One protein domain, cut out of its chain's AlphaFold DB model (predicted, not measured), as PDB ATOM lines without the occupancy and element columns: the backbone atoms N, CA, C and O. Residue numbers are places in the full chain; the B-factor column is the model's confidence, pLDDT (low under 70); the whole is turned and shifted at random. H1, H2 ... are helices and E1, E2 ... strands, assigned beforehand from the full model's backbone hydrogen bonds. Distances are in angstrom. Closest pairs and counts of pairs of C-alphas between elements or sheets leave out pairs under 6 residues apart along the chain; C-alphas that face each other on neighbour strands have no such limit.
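Overview. This is residues 109 to 150 of the 256 residues of an uncharacterized protein of Emticicia sp. C21 (UniProt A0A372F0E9). A narrow sheet of three antiparallel strands makes most of a rod, and one short helix, H1, sits beyond one end of it, in the loop that joins E2 to E3. The turn between E1 and E2 makes the opposite end of the rod. The printed part has 42 residues, with three named strands and one named helix in the chain order E1, E2, H1, E3; the sheet's order is E1, E2, E3, and the class is mixed, helices and strands. The whole is loose, with a radius of gyration of the C-alphas of 11.9 A, and the C-alphas span 34 by 16 by 11 A.

Arrangement. Start at the inner strand E2, residues 120 to 127, which bends by 56 degrees at residue 124. On one side look for the edge strand E1, residues 109 to 115, antiparallel to E2 at 171 degrees; the two form a hairpin, and N 111 and O 124 are within hydrogen-bond range at 2.8 A. On the other side is the edge strand E3, residues 144 to 149, antiparallel to E2 at 160 degrees, with N 123 and O 147 at 2.8 A. H1, residues 135 to 140, is not on the sheet; its closest C-alpha to E2 is that of Tyr 140, 6.3 A from that of Ala 127. H1 and E1 are apart. In H1 every O i to N i+4 pair is within hydrogen-bond range.

Along the chain. Find C-alpha 120 at (-9.470, -81.009, -9.359); from there E2 runs 21.0 A to C-alpha 127. E1 begins at C-alpha 109, (-7.503, -94.920, -22.140), and covers 19.9 A. H1 is 8.2 A long, and E3 runs 16.1 A to C-alpha 149 at (-6.404, -80.654, -14.445).

Size, cuts and confidence. The two C-alphas farthest apart, those of Gly 116 and Gly 134, are 34.7 A from each other. The printed part has no cut, and no link is long. No printed residue is under 70 in pLDDT.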
ATOM      1  N   VAL A 109      -7.159 -94.158 -23.340       94.88
ATOM      2  CA  VAL A 109      -7.503 -94.920 -22.140       94.88
ATOM      3  C   VAL A 109      -6.984 -94.155 -20.935       94.88
ATOM      4  O   VAL A 109      -5.805 -93.824 -20.878       94.88
ATOM      5  N   THR A 110      -7.863 -93.813 -19.999       93.62
ATOM      6  CA  THR A 110      -7.509 -93.030 -18.810       93.62
ATOM      7  C   THR A 110      -8.233 -93.548 -17.580       93.62
ATOM      8  O   THR A 110      -9.370 -94.014 -17.662       93.62
ATOM      9  N   GLN A 111      -7.567 -93.438 -16.439       94.81
ATOM     10  CA  GLN A 111      -8.180 -93.473 -15.123       94.81
ATOM     11  C   GLN A 111      -8.172 -92.053 -14.565       94.81
ATOM     12  O   GLN A 111      -7.113 -91.433 -14.443       94.81
ATOM     13  N   GLU A 112      -9.354 -91.553 -14.225       94.38
ATOM     14  CA  GLU A 112      -9.542 -90.213 -13.682       94.38
ATOM     15  C   GLU A 112      -9.793 -90.281 -12.169       94.38
ATOM     16  O   GLU A 112     -10.680 -90.992 -11.696       94.38
ATOM     17  N   TYR A 113      -9.022 -89.510 -11.407       94.00
ATOM     18  CA  TYR A 113      -9.137 -89.363  -9.962       94.00
ATOM     19  C   TYR A 113      -9.569 -87.936  -9.645       94.00
ATOM     20  O   TYR A 113      -8.797 -86.997  -9.829       94.00
ATOM     21  N   ILE A 114     -10.795 -87.768  -9.153       92.69
ATOM     22  CA  ILE A 114     -11.368 -86.462  -8.800       92.69
ATOM     23  C   ILE A 114     -11.395 -86.324  -7.277       92.69
ATOM     24  O   ILE A 114     -11.840 -87.239  -6.581       92.69
ATOM     25  N   SER A 115     -10.951 -85.181  -6.750       85.31
ATOM     26  CA  SER A 115     -10.985 -84.905  -5.309       85.31
ATOM     27  C   SER A 115     -11.949 -83.774  -4.962       85.31
ATOM     28  O   SER A 115     -11.805 -82.651  -5.438       85.31
ATOM     29  N   GLY A 116     -12.893 -84.069  -4.063       83.00
ATOM     30  CA  GLY A 116     -13.776 -83.080  -3.448       83.00
ATOM     31  C   GLY A 116     -14.638 -82.288  -4.437       83.00
ATOM     32  O   GLY A 116     -14.880 -82.699  -5.568       83.00
ATOM     33  N   THR A 117     -15.126 -81.135  -3.979       86.06
ATOM     34  CA  THR A 117     -15.978 -80.229  -4.767       86.06
ATOM     35  C   THR A 117     -15.187 -79.251  -5.631       86.06
ATOM     36  O   THR A 117     -15.781 -78.551  -6.443       86.06
ATOM     37  N   SER A 118     -13.858 -79.195  -5.487       85.12
ATOM     38  CA  SER A 118     -13.013 -78.311  -6.297       85.12
ATOM     39  C   SER A 118     -12.961 -78.731  -7.767       85.12
ATOM     40  O   SER A 118     -12.558 -77.936  -8.610       85.12
ATOM     41  N   GLY A 119     -13.341 -79.976  -8.078       86.62
ATOM     42  CA  GLY A 119     -13.282 -80.521  -9.433       86.62
ATOM     43  C   GLY A 119     -11.857 -80.768  -9.929       86.62
ATOM     44  O   GLY A 119     -11.673 -81.011 -11.121       86.62
ATOM     45  N   GLY A 120     -10.859 -80.707  -9.041       94.00
ATOM     46  CA  GLY A 120      -9.470 -81.009  -9.359       94.00
ATOM     47  C   GLY A 120      -9.278 -82.488  -9.679       94.00
ATOM     48  O   GLY A 120      -9.812 -83.352  -8.974       94.00
ATOM     49  N   LYS A 121      -8.519 -82.770 -10.744       94.62
ATOM     50  CA  LYS A 121      -8.386 -84.112 -11.314       94.62
ATOM     51  C   LYS A 121      -6.940 -84.531 -11.549       94.62
ATOM     52  O   LYS A 121      -6.098 -83.710 -11.921       94.62
ATOM     53  N   LEU A 122      -6.682 -85.824 -11.390       96.12
ATOM     54  CA  LEU A 122      -5.499 -86.514 -11.895       96.12
ATOM     55  C   LEU A 122      -5.944 -87.555 -12.923       96.12
ATOM     56  O   LEU A 122      -6.776 -88.402 -12.620       96.12
ATOM     57  N   GLU A 123      -5.375 -87.503 -14.116       95.31
ATOM     58  CA  GLU A 123      -5.574 -88.478 -15.184       95.31
ATOM     59  C   GLU A 123      -4.273 -89.259 -15.378       95.31
ATOM     60  O   GLU A 123      -3.213 -88.669 -15.610       95.31
ATOM     61  N   ILE A 124      -4.349 -90.585 -15.293       96.19
ATOM     62  CA  ILE A 124      -3.261 -91.486 -15.685       96.19
ATOM     63  C   ILE A 124      -3.760 -92.276 -16.880       96.19
ATOM     64  O   ILE A 124      -4.786 -92.951 -16.792       96.19
ATOM     65  N   GLY A 125      -3.053 -92.197 -18.000       95.31
ATOM     66  CA  GLY A 125      -3.555 -92.815 -19.215       95.31
ATOM     67  C   GLY A 125      -2.555 -92.917 -20.345       95.31
ATOM     68  O   GLY A 125      -1.375 -92.611 -20.182       95.31
ATOM     69  N   PHE A 126      -3.049 -93.384 -21.485       95.94
ATOM     70  CA  PHE A 126      -2.273 -93.644 -22.684       95.94
ATOM     71  C   PHE A 126      -3.064 -93.207 -23.918       95.94
ATOM     72  O   PHE A 126      -4.231 -93.585 -24.088       95.94
ATOM     73  N   ALA A 127      -2.421 -92.419 -24.776       95.44
ATOM     74  CA  ALA A 127      -2.999 -91.957 -26.029       95.44
ATOM     75  C   ALA A 127      -2.752 -92.973 -27.147       95.44
ATOM     76  O   ALA A 127      -1.645 -93.498 -27.286       95.44
ATOM     77  N   SER A 128      -3.756 -93.219 -27.987       94.81
ATOM     78  CA  SER A 128      -3.591 -94.073 -29.162       94.81
ATOM     79  C   SER A 128      -2.606 -93.477 -30.184       94.81
ATOM     80  O   SER A 128      -2.219 -92.307 -30.120       94.81
ATOM     81  N   SER A 129      -2.207 -94.283 -31.170       94.06
ATOM     82  CA  SER A 129      -1.257 -93.876 -32.215       94.06
ATOM     83  C   SER A 129      -1.762 -92.763 -33.137       94.06
ATOM     84  O   SER A 129      -0.945 -92.040 -33.699       94.06
ATOM     85  N   ASN A 130      -3.080 -92.574 -33.256       93.69
ATOM     86  CA  ASN A 130      -3.675 -91.486 -34.039       93.69
ATOM     87  C   ASN A 130      -4.382 -90.450 -33.152       93.69
ATOM     88  O   ASN A 130      -5.328 -89.799 -33.600       93.69
ATOM     89  N   TYR A 131      -3.978 -90.318 -31.885       94.31
ATOM     90  CA  TYR A 131      -4.559 -89.321 -30.989       94.31
ATOM     91  C   TYR A 131      -4.238 -87.896 -31.470       94.31
ATOM     92  O   TYR A 131      -3.079 -87.564 -31.717       94.31
ATOM     93  N   GLY A 132      -5.269 -87.053 -31.581       91.38
ATOM     94  CA  GLY A 132      -5.148 -85.642 -31.962       91.38
ATOM     95  C   GLY A 132      -4.712 -85.382 -33.413       91.38
ATOM     96  O   GLY A 132      -4.593 -86.286 -34.236       91.38
ATOM     97  N   THR A 133      -4.471 -84.107 -33.725       92.38
ATOM     98  CA  THR A 133      -3.940 -83.617 -35.011       92.38
ATOM     99  C   THR A 133      -2.851 -82.571 -34.763       92.38
ATOM    100  O   THR A 133      -2.879 -81.905 -33.726       92.38
ATOM    101  N   GLY A 134      -1.920 -82.383 -35.704       92.69
ATOM    102  CA  GLY A 134      -0.842 -81.391 -35.573       92.69
ATOM    103  C   GLY A 134       0.041 -81.657 -34.350       92.69
ATOM    104  O   GLY A 134       0.414 -82.803 -34.099       92.69
ATOM    105  N   ASP A 135       0.319 -80.620 -33.561       92.38
ATOM    106  CA  ASP A 135       1.184 -80.715 -32.375       92.38
ATOM    107  C   ASP A 135       0.658 -81.689 -31.318       92.38
ATOM    108  O   ASP A 135       1.429 -82.378 -30.656       92.38
ATOM    109  N   LEU A 136      -0.667 -81.813 -31.175       87.69
ATOM    110  CA  LEU A 136      -1.235 -82.789 -30.244       87.69
ATOM    111  C   LEU A 136      -0.858 -84.220 -30.635       87.69
ATOM    112  O   LEU A 136      -0.602 -85.048 -29.761       87.69
ATOM    113  N   ASN A 137      -0.798 -84.502 -31.936       93.12
ATOM    114  CA  ASN A 137      -0.407 -85.813 -32.424       93.12
ATOM    115  C   ASN A 137       1.091 -86.059 -32.212       93.12
ATOM    116  O   ASN A 137       1.464 -87.070 -31.626       93.12
ATOM    117  N   THR A 138       1.952 -85.118 -32.599       93.44
ATOM    118  CA  THR A 138       3.410 -85.289 -32.476       93.44
ATOM    119  C   THR A 138       3.878 -85.372 -31.018       93.44
ATOM    120  O   THR A 138       4.852 -86.072 -30.710       93.44
ATOM    121  N   VAL A 139       3.173 -84.699 -30.105       92.19
ATOM    122  CA  VAL A 139       3.497 -84.687 -28.678       92.19
ATOM    123  C   VAL A 139       2.906 -85.889 -27.947       92.19
ATOM    124  O   VAL A 139       3.637 -86.539 -27.203       92.19
ATOM    125  N   TYR A 140       1.619 -86.206 -28.130       93.88
ATOM    126  CA  TYR A 140       0.918 -87.154 -27.253       93.88
ATOM    127  C   TYR A 140       0.630 -88.517 -27.875       93.88
ATOM    128  O   TYR A 140       0.465 -89.473 -27.120       93.88
ATOM    129  N   ALA A 141       0.557 -88.638 -29.203       95.12
ATOM    130  CA  ALA A 141       0.178 -89.904 -29.821       95.12
ATOM    131  C   ALA A 141       1.165 -91.024 -29.470       95.12
ATOM    132  O   ALA A 141       2.383 -90.835 -29.492       95.12
ATOM    133  N   ASN A 142       0.619 -92.200 -29.152       95.00
ATOM    134  CA  ASN A 142       1.374 -93.369 -28.706       95.00
ATOM    135  C   ASN A 142       2.253 -93.114 -27.460       95.00
ATOM    136  O   ASN A 142       3.374 -93.622 -27.366       95.00
ATOM    137  N   ARG A 143       1.776 -92.301 -26.507       95.38
ATOM    138  CA  ARG A 143       2.486 -92.023 -25.248       95.38
ATOM    139  C   ARG A 143       1.599 -92.223 -24.025       95.38
ATOM    140  O   ARG A 143       0.408 -91.917 -24.036       95.38
ATOM    141  N   GLY A 144       2.229 -92.677 -22.944       95.56
ATOM    142  CA  GLY A 144       1.660 -92.631 -21.600       95.56
ATOM    143  C   GLY A 144       1.769 -91.230 -20.998       95.56
ATOM    144  O   GLY A 144       2.719 -90.498 -21.276       95.56
ATOM    145  N   THR A 145       0.809 -90.857 -20.157       95.19
ATOM    146  CA  THR A 145       0.732 -89.525 -19.547       95.19
ATOM    147  C   THR A 145       0.304 -89.573 -18.088       95.19
ATOM    148  O   THR A 145      -0.509 -90.415 -17.701       95.19
ATOM    149  N   ILE A 146       0.738 -88.565 -17.337       96.25
ATOM    150  CA  ILE A 146       0.205 -88.205 -16.023       96.25
ATOM    151  C   ILE A 146      -0.187 -86.729 -16.105       96.25
ATOM    152  O   ILE A 146       0.676 -85.872 -16.292       96.25
ATOM    153  N   ILE A 147      -1.481 -86.430 -16.019       94.44
ATOM    154  CA  ILE A 147      -2.024 -85.091 -16.273       94.44
ATOM    155  C   ILE A 147      -2.779 -84.619 -15.037       94.44
ATOM    156  O   ILE A 147      -3.638 -85.324 -14.519       94.44
ATOM    157  N   SER A 148      -2.492 -83.401 -14.577       95.50
ATOM    158  CA  SER A 148      -3.291 -82.739 -13.546       95.50
ATOM    159  C   SER A 148      -4.140 -81.634 -14.169       95.50
ATOM    160  O   SER A 148      -3.615 -80.802 -14.910       95.50
ATOM    161  N   ARG A 149      -5.449 -81.629 -13.892       93.31
ATOM    162  CA  ARG A 149      -6.404 -80.654 -14.445       93.31
ATOM    163  C   ARG A 149      -7.175 -79.946 -13.350       93.31
ATOM    164  O   ARG A 149      -7.625 -80.585 -12.403       93.31
ATOM    165  N   ASN A 150      -7.392 -78.643 -13.525       92.19
ATOM    166  CA  ASN A 150      -8.154 -77.812 -12.587       92.19
ATOM    167  C   ASN A 150      -7.618 -77.916 -11.142       92.19
ATOM    168  O   ASN A 150      -8.383 -77.945 -10.182       92.19
TER     169      ASN A 150